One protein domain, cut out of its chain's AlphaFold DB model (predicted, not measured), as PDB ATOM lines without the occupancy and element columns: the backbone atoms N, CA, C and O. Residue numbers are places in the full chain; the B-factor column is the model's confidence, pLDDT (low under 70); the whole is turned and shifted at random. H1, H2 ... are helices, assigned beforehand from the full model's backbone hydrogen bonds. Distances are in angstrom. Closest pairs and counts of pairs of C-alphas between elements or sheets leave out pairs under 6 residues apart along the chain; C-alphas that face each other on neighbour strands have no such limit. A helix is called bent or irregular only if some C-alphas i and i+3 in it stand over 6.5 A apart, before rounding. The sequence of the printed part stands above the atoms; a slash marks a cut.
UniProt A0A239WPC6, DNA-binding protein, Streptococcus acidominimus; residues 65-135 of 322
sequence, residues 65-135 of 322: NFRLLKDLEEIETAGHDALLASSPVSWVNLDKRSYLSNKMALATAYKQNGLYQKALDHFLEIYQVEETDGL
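AT A GLANCE: This is residues 65 to 135 of the 322 residues of the protein "DNA-binding protein" of Streptococcus acidominimus (UniProt A0A239WPC6). Three helices fold back and forth as a zigzag, with H2 in the middle, packed on H1 along one side and on H3 along another, while H1 and H3 stay apart. Each turn makes a helical hairpin, H1 with H2 and then H2 with H3, and H2 is more tilted to H1 than to H3; a short tail, residues 130 to 135, turns back after H3. The printed part has 71 residues with three named helices, H1, H2 and H3 in chain order, and no named strand; the class is all helix. The whole is compact, with a radius of gyration of the C-alphas of 11.7 A, and the C-alphas span 32 by 22 by 16 A.

IN THESE COORDINATES: H1, the longest helix by residues, covers residues 65 to 84 and measures 28.0 A from C-alpha 65 at (-22.284, 34.347, 23.477) to C-alpha 84 at (-6.698, 23.631, 44.143). It has a kink of 36 degrees near residue 78 and is irregular there: C-alphas 78 and 81 are 7.3 A apart. H2 covers residues 94 to 112 and measures 27.7 A; it is irregular near its beginning, where C-alphas 95 and 98 are 7.2 A apart. H3 covers residues 116 to 129, measures 20.3 A, and ends with C-alpha 129 at (-15.620, 23.191, 47.800).

HOW THE PARTS SIT: H1 and H2 touch, and their closest C-alphas, those of Leu 72 and Leu 106, are 5.7 A apart. They run opposite ways at a steep tilt of 41 degrees, and they form a helical hairpin. H2 also touches H3, with the C-alphas of Ala 107 and Ala 119 the closest at 4.2 A. These two run opposite ways at a shallow tilt of 23 degrees and form a second helical hairpin. H1 and H3 are apart. Every backbone O i to N i+4 pair is within hydrogen-bond range in H3, against 14 of 16 in H1 and 13 of 15 in H2.

THE WHOLE: The C-alphas farthest apart in the domain, those of Ser 87 and Gly 114, are 33.7 A apart. Asn 65 and Leu 135, the first and last printed residues, have their C-alphas 22.3 A apart. The link from H1 to H2, with 9 residues between them, is short; the link from H2 to H3, with 3 residues, is tight. The printed part has no cut. The mean pLDDT of the printed part is 87.1, and no printed residue is under 70.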
ATOM      1  N   ASN A  65     -22.114  35.542  22.646       84.56
ATOM      2  CA  ASN A  65     -22.284  34.347  23.477       84.56
ATOM      3  C   ASN A  65     -21.135  33.346  23.292       84.56
ATOM      4  O   ASN A  65     -20.590  32.828  24.270       84.56
ATOM      5  N   PHE A  66     -20.716  33.101  22.047       88.31
ATOM      6  CA  PHE A  66     -19.583  32.222  21.764       88.31
ATOM      7  C   PHE A  66     -18.268  32.757  22.347       88.31
ATOM      8  O   PHE A  66     -17.508  31.993  22.947       88.31
ATOM      9  N   ARG A  67     -17.994  34.061  22.193       90.94
ATOM     10  CA  ARG A  67     -16.799  34.708  22.762       90.94
ATOM     11  C   ARG A  67     -16.799  34.629  24.284       90.94
ATOM     12  O   ARG A  67     -15.815  34.173  24.850       90.94
ATOM     13  N   LEU A  68     -17.914  34.978  24.927       89.69
ATOM     14  CA  LEU A  68     -18.063  34.901  26.380       89.69
ATOM     15  C   LEU A  68     -17.768  33.490  26.900       89.69
ATOM     16  O   LEU A  68     -17.020  33.326  27.862       89.69
ATOM     17  N   LEU A  69     -18.326  32.466  26.252       91.62
ATOM     18  CA  LEU A  69     -18.093  31.079  26.636       91.62
ATOM     19  C   LEU A  69     -16.613  30.695  26.493       91.62
ATOM     20  O   LEU A  69     -16.070  30.039  27.378       91.62
ATOM     21  N   LYS A  70     -15.942  31.139  25.424       92.81
ATOM     22  CA  LYS A  70     -14.502  30.909  25.230       92.81
ATOM     23  C   LYS A  70     -13.650  31.602  26.287       92.81
ATOM     24  O   LYS A  70     -12.772  30.963  26.858       92.81
ATOM     25  N   ASP A  71     -13.951  32.856  26.598       92.56
ATOM     26  CA  ASP A  71     -13.236  33.614  27.625       92.56
ATOM     27  C   ASP A  71     -13.384  32.946  29.004       92.56
ATOM     28  O   ASP A  71     -12.416  32.811  29.755       92.56
ATOM     29  N   LEU A  72     -14.588  32.462  29.329       93.94
ATOM     30  CA  LEU A  72     -14.851  31.725  30.566       93.94
ATOM     31  C   LEU A  72     -14.100  30.383  30.622       93.94
ATOM     32  O   LEU A  72     -13.545  30.055  31.670       93.94
ATOM     33  N   GLU A  73     -14.029  29.633  29.514       93.69
ATOM     34  CA  GLU A  73     -13.232  28.395  29.408       93.69
ATOM     35  C   GLU A  73     -11.733  28.653  29.656       93.69
ATOM     36  O   GLU A  73     -11.066  27.884  30.358       93.69
ATOM     37  N   GLU A  74     -11.193  29.747  29.113       92.50
ATOM     38  CA  GLU A  74      -9.793  30.138  29.312       92.50
ATOM     39  C   GLU A  74      -9.508  30.528  30.769       92.50
ATOM     40  O   GLU A  74      -8.505  30.094  31.347       92.50
ATOM     41  N   ILE A  75     -10.407  31.303  31.388       90.81
ATOM     42  CA  ILE A  75     -10.313  31.687  32.803       90.81
ATOM     43  C   ILE A  75     -10.370  30.455  33.709       90.81
ATOM     44  O   ILE A  75      -9.599  30.365  34.671       90.81
ATOM     45  N   GLU A  76     -11.271  29.515  33.416       91.44
ATOM     46  CA  GLU A  76     -11.402  28.264  34.162       91.44
ATOM     47  C   GLU A  76     -10.081  27.493  34.122       91.44
ATOM     48  O   GLU A  76      -9.493  27.243  35.179       91.44
ATOM     49  N   THR A  77      -9.559  27.259  32.915       89.81
ATOM     50  CA  THR A  77      -8.338  26.475  32.690       89.81
ATOM     51  C   THR A  77      -7.128  27.119  33.372       89.81
ATOM     52  O   THR A  77      -6.309  26.435  33.989       89.81
ATOM     53  N   ALA A  78      -7.002  28.447  33.297       87.69
ATOM     54  CA  ALA A  78      -5.888  29.178  33.898       87.69
ATOM     55  C   ALA A  78      -5.971  29.248  35.434       87.69
ATOM     56  O   ALA A  78      -4.943  29.307  36.117       87.69
ATOM     57  N   GLY A  79      -7.184  29.286  35.989       83.56
ATOM     58  CA  GLY A  79      -7.426  29.462  37.420       83.56
ATOM     59  C   GLY A  79      -7.561  28.163  38.217       83.56
ATOM     60  O   GLY A  79      -7.381  28.201  39.437       83.56
ATOM     61  N   HIS A  80      -7.839  27.037  37.554       84.88
ATOM     62  CA  HIS A  80      -8.182  25.759  38.183       84.88
ATOM     63  C   HIS A  80      -7.104  25.248  39.150       84.88
ATOM     64  O   HIS A  80      -7.345  25.128  40.355       84.88
ATOM     65  N   ASP A  81      -5.877  25.051  38.665       83.81
ATOM     66  CA  ASP A  81      -4.767  24.563  39.495       83.81
ATOM     67  C   ASP A  81      -4.444  25.536  40.639       83.81
ATOM     68  O   ASP A  81      -4.091  25.138  41.752       83.81
ATOM     69  N   ALA A  82      -4.618  26.837  40.392       80.88
ATOM     70  CA  ALA A  82      -4.394  27.877  41.385       80.88
ATOM     71  C   ALA A  82      -5.481  27.918  42.474       80.88
ATOM     72  O   ALA A  82      -5.207  28.422  43.567       80.88
ATOM     73  N   LEU A  83      -6.701  27.442  42.199       79.56
ATOM     74  CA  LEU A  83      -7.734  27.226  43.215       79.56
ATOM     75  C   LEU A  83      -7.386  26.000  44.066       79.56
ATOM     76  O   LEU A  83      -7.381  26.110  45.291       79.56
ATOM     77  N   LEU A  84      -7.048  24.871  43.437       80.81
ATOM     78  CA  LEU A  84      -6.698  23.631  44.143       80.81
ATOM     79  C   LEU A  84      -5.470  23.794  45.050       80.81
ATOM     80  O   LEU A  84      -5.390  23.176  46.108       80.81
ATOM     81  N   ALA A  85      -4.529  24.657  44.664       82.62
ATOM     82  CA  ALA A  85      -3.356  24.994  45.469       82.62
ATOM     83  C   ALA A  85      -3.623  26.037  46.576       82.62
ATOM     84  O   ALA A  85      -2.715  26.360  47.345       82.62
ATOM     85  N   SER A  86      -4.828  26.613  46.648       79.94
ATOM     86  CA  SER A  86      -5.159  27.659  47.621       79.94
ATOM     87  C   SER A  86      -5.516  27.090  49.001       79.94
ATOM     88  O   SER A  86      -5.846  25.920  49.145       79.94
ATOM     89  N   SER A  87      -5.437  27.916  50.050       75.62
ATOM     90  CA  SER A  87      -5.825  27.517  51.408       75.62
ATOM     91  C   SER A  87      -6.603  28.647  52.096       75.62
ATOM     92  O   SER A  87      -5.999  29.684  52.378       75.62
ATOM     93  N   PRO A  88      -7.899  28.467  52.417       75.38
ATOM     94  CA  PRO A  88      -8.717  27.285  52.132       75.38
ATOM     95  C   PRO A  88      -9.113  27.191  50.646       75.38
ATOM     96  O   PRO A  88      -9.258  28.215  49.977       75.38
ATOM     97  N   VAL A  89      -9.331  25.968  50.152       73.81
ATOM     98  CA  VAL A  89      -9.966  25.698  48.849       73.81
ATOM     99  C   VAL A  89     -11.477  25.864  49.022       73.81
ATOM    100  O   VAL A  89     -12.202  24.891  49.170       73.81
ATOM    101  N   SER A  90     -11.941  27.105  49.159       71.06
ATOM    102  CA  SER A  90     -13.346  27.389  49.465       71.06
ATOM    103  C   SER A  90     -13.720  28.833  49.145       71.06
ATOM    104  O   SER A  90     -12.860  29.710  49.075       71.06
ATOM    105  N   TRP A  91     -15.021  29.104  49.049       71.25
ATOM    106  CA  TRP A  91     -15.612  30.441  48.922       71.25
ATOM    107  C   TRP A  91     -15.236  31.421  50.043       71.25
ATOM    108  O   TRP A  91     -15.303  32.644  49.879       71.25
ATOM    109  N   VAL A  92     -14.801  30.911  51.195       74.31
ATOM    110  CA  VAL A  92     -14.257  31.740  52.283       74.31
ATOM    111  C   VAL A  92     -12.956  32.442  51.858       74.31
ATOM    112  O   VAL A  92     -12.625  33.504  52.387       74.31
ATOM    113  N   ASN A  93     -12.243  31.905  50.864       76.88
ATOM    114  CA  ASN A  93     -11.056  32.520  50.287       76.88
ATOM    115  C   ASN A  93     -11.432  33.680  49.352       76.88
ATOM    116  O   ASN A  93     -11.789  33.482  48.188       76.88
ATOM    117  N   LEU A  94     -11.329  34.907  49.871       75.88
ATOM    118  CA  LEU A  94     -11.700  36.133  49.157       75.88
ATOM    119  C   LEU A  94     -10.956  36.298  47.825       75.88
ATOM    120  O   LEU A  94     -11.562  36.749  46.854       75.88
ATOM    121  N   ASP A  95      -9.696  35.867  47.756       73.25
ATOM    122  CA  ASP A  95      -8.864  35.977  46.551       73.25
ATOM    123  C   ASP A  95      -9.329  35.037  45.428       73.25
ATOM    124  O   ASP A  95      -8.966  35.219  44.265       73.25
ATOM    125  N   LYS A  96     -10.126  34.014  45.765       75.56
ATOM    126  CA  LYS A  96     -10.607  32.981  44.838       75.56
ATOM    127  C   LYS A  96     -12.109  33.042  44.563       75.56
ATOM    128  O   LYS A  96     -12.594  32.292  43.720       75.56
ATOM    129  N   ARG A  97     -12.842  33.968  45.192       79.06
ATOM    130  CA  ARG A  97     -14.282  34.163  44.935       79.06
ATOM    131  C   ARG A  97     -14.582  34.503  43.484       79.06
ATOM    132  O   ARG A  97     -15.489  33.919  42.912       79.06
ATOM    133  N   SER A  98     -13.795  35.394  42.880       83.00
ATOM    134  CA  SER A  98     -13.960  35.768  41.469       83.00
ATOM    135  C   SER A  98     -13.837  34.561  40.541       83.00
ATOM    136  O   SER A  98     -14.611  34.434  39.600       83.00
ATOM    137  N   TYR A  99     -12.920  33.639  40.841       86.31
ATOM    138  CA  TYR A  99     -12.788  32.392  40.094       86.31
ATOM    139  C   TYR A  99     -14.030  31.506  40.242       86.31
ATOM    140  O   TYR A  99     -14.563  31.056  39.235       86.31
ATOM    141  N   LEU A 100     -14.528  31.288  41.465       86.56
ATOM    142  CA  LEU A 100     -15.733  30.475  41.686       86.56
ATOM    143  C   LEU A 100     -16.979  31.097  41.035       86.56
ATOM    144  O   LEU A 100     -17.779  30.375  40.451       86.56
ATOM    145  N   SER A 101     -17.108  32.428  41.050       88.75
ATOM    146  CA  SER A 101     -18.157  33.138  40.306       88.75
ATOM    147  C   SER A 101     -18.032  32.943  38.793       88.75
ATOM    148  O   SER A 101     -19.033  32.674  38.137       88.75
ATOM    149  N   ASN A 102     -16.821  33.019  38.235       91.38
ATOM    150  CA  ASN A 102     -16.597  32.763  36.810       91.38
ATOM    151  C   ASN A 102     -16.872  31.296  36.446       91.38
ATOM    152  O   ASN A 102     -17.455  31.026  35.402       91.38
ATOM    153  N   LYS A 103     -16.520  30.348  37.321       93.19
ATOM    154  CA  LYS A 103     -16.821  28.922  37.135       93.19
ATOM    155  C   LYS A 103     -18.329  28.654  37.168       93.19
ATOM    156  O   LYS A 103     -18.824  27.902  36.336       93.19
ATOM    157  N   MET A 104     -19.062  29.313  38.068       93.25
ATOM    158  CA  MET A 104     -20.529  29.281  38.089       93.25
ATOM    159  C   MET A 104     -21.106  29.832  36.779       93.25
ATOM    160  O   MET A 104     -21.935  29.177  36.159       93.25
ATOM    161  N   ALA A 105     -20.616  30.986  36.310       93.38
ATOM    162  CA  ALA A 105     -21.049  31.576  35.043       93.38
ATOM    163  C   ALA A 105     -20.782  30.648  33.845       93.38
ATOM    164  O   ALA A 105     -21.655  30.491  32.993       93.38
ATOM    165  N   LEU A 106     -19.619  29.982  33.803       95.69
ATOM    166  CA  LEU A 106     -19.299  28.983  32.779       95.69
ATOM    167  C   LEU A 106     -20.278  27.804  32.813       95.69
ATOM    168  O   LEU A 106     -20.800  27.402  31.775       95.69
ATOM    169  N   ALA A 107     -20.547  27.262  34.000       96.56
ATOM    170  CA  ALA A 107     -21.464  26.142  34.169       96.56
ATOM    171  C   ALA A 107     -22.896  26.510  33.738       96.56
ATOM    172  O   ALA A 107     -23.530  25.763  32.989       96.56
ATOM    173  N   THR A 108     -23.382  27.694  34.119       94.00
ATOM    174  CA  THR A 108     -24.677  28.225  33.668       94.00
ATOM    175  C   THR A 108     -24.714  28.410  32.152       94.00
ATOM    176  O   THR A 108     -25.674  27.971  31.518       94.00
ATOM    177  N   ALA A 109     -23.659  28.969  31.550       93.25
ATOM    178  CA  ALA A 109     -23.564  29.121  30.099       93.25
ATOM    179  C   ALA A 109     -23.600  27.759  29.386       93.25
ATOM    180  O   ALA A 109     -24.336  27.590  28.412       93.25
ATOM    181  N   TYR A 110     -22.882  26.750  29.890       95.94
ATOM    182  CA  TYR A 110     -22.968  25.389  29.357       95.94
ATOM    183  C   TYR A 110     -24.383  24.817  29.446       95.94
ATOM    184  O   TYR A 110     -24.869  24.259  28.462       95.94
ATOM    185  N   LYS A 111     -25.069  24.984  30.582       94.44
ATOM    186  CA  LYS A 111     -26.447  24.510  30.760       94.44
ATOM    187  C   LYS A 111     -27.408  25.189  29.779       94.44
ATOM    188  O   LYS A 111     -28.183  24.494  29.131       94.44
ATOM    189  N   GLN A 112     -27.330  26.512  29.622       90.00
ATOM    190  CA  GLN A 112     -28.166  27.276  28.682       90.00
ATOM    191  C   GLN A 112     -27.963  26.842  27.222       90.00
ATOM    192  O   GLN A 112     -28.907  26.859  26.441       90.00
ATOM    193  N   ASN A 113     -26.758  26.383  26.872       89.62
ATOM    194  CA  ASN A 113     -26.424  25.866  25.542       89.62
ATOM    195  C   ASN A 113     -26.675  24.349  25.384       89.62
ATOM    196  O   ASN A 113     -26.207  23.741  24.422       89.62
ATOM    197  N   GLY A 114     -27.360  23.702  26.333       91.56
ATOM    198  CA  GLY A 114     -27.676  22.270  26.259       91.56
ATOM    199  C   GLY A 114     -26.507  21.325  26.569       91.56
ATOM    200  O   GLY A 114     -26.636  20.107  26.453       91.56
ATOM    201  N   LEU A 115     -25.354  21.846  27.000       95.31
ATOM    202  CA  LEU A 115     -24.160  21.069  27.350       95.31
ATOM    203  C   LEU A 115     -24.236  20.569  28.803       95.31
ATOM    204  O   LEU A 115     -23.334  20.798  29.612       95.31
ATOM    205  N   TYR A 116     -25.325  19.874  29.139       96.25
ATOM    206  CA  TYR A 116     -25.717  19.581  30.521       96.25
ATOM    207  C   TYR A 116     -24.680  18.792  31.323       96.25
ATOM    208  O   TYR A 116     -24.461  19.105  32.488       96.25
ATOM    209  N   GLN A 117     -23.991  17.816  30.719       97.62
ATOM    210  CA  GLN A 117     -22.961  17.057  31.442       97.62
ATOM    211  C   GLN A 117     -21.780  17.950  31.847       97.62
ATOM    212  O   GLN A 117     -21.335  17.874  32.984       97.62
ATOM    213  N   LYS A 118     -21.316  18.836  30.953       97.12
ATOM    214  CA  LYS A 118     -20.224  19.771  31.271       97.12
ATOM    215  C   LYS A 118     -20.626  20.755  32.365       97.12
ATOM    216  O   LYS A 118     -19.834  21.052  33.253       97.12
ATOM    217  N   ALA A 119     -21.858  21.258  32.295       97.69
ATOM    218  CA  ALA A 119     -22.407  22.121  33.330       97.69
ATOM    219  C   ALA A 119     -22.434  21.404  34.688       97.69
ATOM    220  O   ALA A 119     -21.917  21.923  35.673       97.69
ATOM    221  N   LEU A 120     -22.976  20.180  34.711       97.75
ATOM    222  CA  LEU A 120     -23.078  19.350  35.906       97.75
ATOM    223  C   LEU A 120     -21.711  19.064  36.538       97.75
ATOM    224  O   LEU A 120     -21.590  19.177  37.755       97.75
ATOM    225  N   ASP A 121     -20.692  18.738  35.738       97.06
ATOM    226  CA  ASP A 121     -19.335  18.482  36.237       97.06
ATOM    227  C   ASP A 121     -18.805  19.699  37.021       97.06
ATOM    228  O   ASP A 121     -18.366  19.572  38.166       97.06
ATOM    229  N   HIS A 122     -18.955  20.907  36.467       96.19
ATOM    230  CA  HIS A 122     -18.550  22.136  37.150       96.19
ATOM    231  C   HIS A 122     -19.412  22.471  38.372       96.19
ATOM    232  O   HIS A 122     -18.864  22.895  39.391       96.19
ATOM    233  N   PHE A 123     -20.732  22.277  38.312       96.38
ATOM    234  CA  PHE A 123     -21.602  22.494  39.470       96.38
ATOM    235  C   PHE A 123     -21.239  21.556  40.628       96.38
ATOM    236  O   PHE A 123     -21.146  21.996  41.772       96.38
ATOM    237  N   LEU A 124     -20.962  20.280  40.351       95.12
ATOM    238  CA  LEU A 124     -20.532  19.327  41.373       95.12
ATOM    239  C   LEU A 124     -19.192  19.730  42.001       95.12
ATOM    240  O   LEU A 124     -19.050  19.647  43.219       95.12
ATOM    241  N   GLU A 125     -18.230  20.202  41.208       92.94
ATOM    242  CA  GLU A 125     -16.952  20.703  41.729       92.94
ATOM    243  C   GLU A 125     -17.126  21.935  42.626       92.94
ATOM    244  O   GLU A 125     -16.510  22.007  43.689       92.94
ATOM    245  N   ILE A 126     -17.986  22.885  42.238       91.94
ATOM    246  CA  ILE A 126     -18.308  24.061  43.063       91.94
ATOM    247  C   ILE A 126     -18.943  23.615  44.385       91.94
ATOM    248  O   ILE A 126     -18.494  24.028  45.454       91.94
ATOM    249  N   TYR A 127     -19.935  22.726  44.324       91.62
ATOM    250  CA  TYR A 127     -20.646  22.224  45.500       91.62
ATOM    251  C   TYR A 127     -19.726  21.468  46.474       91.62
ATOM    252  O   TYR A 127     -19.912  21.530  47.686       91.62
ATOM    253  N   GLN A 128     -18.689  20.789  45.973       88.94
ATOM    254  CA  GLN A 128     -17.710  20.090  46.816       88.94
ATOM    255  C   GLN A 128     -16.820  21.029  47.640       88.94
ATOM    256  O   GLN A 128     -16.380  20.647  48.724       88.94
ATOM    257  N   VAL A 129     -16.525  22.230  47.137       84.62
ATOM    258  CA  VAL A 129     -15.620  23.191  47.800       84.62
ATOM    259  C   VAL A 129     -16.368  24.273  48.586       84.62
ATOM    260  O   VAL A 129     -15.767  25.040  49.348       84.62
ATOM    261  N   GLU A 130     -17.684  24.352  48.408       81.81
ATOM    262  CA  GLU A 130     -18.536  25.380  48.983       81.81
ATOM    263  C   GLU A 130     -19.567  24.779  49.940       81.81
ATOM    264  O   GLU A 130     -20.716  24.524  49.597       81.81
ATOM    265  N   GLU A 131     -19.125  24.548  51.179       70.00
ATOM    266  CA  GLU A 131     -19.901  23.847  52.209       70.00
ATOM    267  C   GLU A 131     -21.238  24.517  52.569       70.00
ATOM    268  O   GLU A 131     -22.109  23.848  53.126       70.00
ATOM    269  N   THR A 132     -21.408  25.820  52.306       76.19
ATOM    270  CA  THR A 132     -22.636  26.550  52.666       76.19
ATOM    271  C   THR A 132     -23.655  26.631  51.536       76.19
ATOM    272  O   THR A 132     -24.784  27.053  51.782       76.19
ATOM    273  N   ASP A 133     -23.277  26.219  50.325       81.81
ATOM    274  CA  ASP A 133     -24.070  26.331  49.099       81.81
ATOM    275  C   ASP A 133     -24.752  27.710  48.918       81.81
ATOM    276  O   ASP A 133     -25.920  27.840  48.534       81.81
ATOM    277  N   GLY A 134     -24.008  28.769  49.240       75.50
ATOM    278  CA  GLY A 134     -24.382  30.169  49.099       75.50
ATOM    279  C   GLY A 134     -24.481  30.638  47.647       75.50
ATOM    280  O   GLY A 134     -25.032  31.710  47.404       75.50
ATOM    281  N   LEU A 135     -23.987  29.850  46.686       77.69
ATOM    282  CA  LEU A 135     -24.217  30.067  45.253       77.69
ATOM    283  C   LEU A 135     -25.495  29.391  44.731       77.69
ATOM    284  O   LEU A 135     -25.827  29.565  43.561       77.69
TER     285      LEU A 135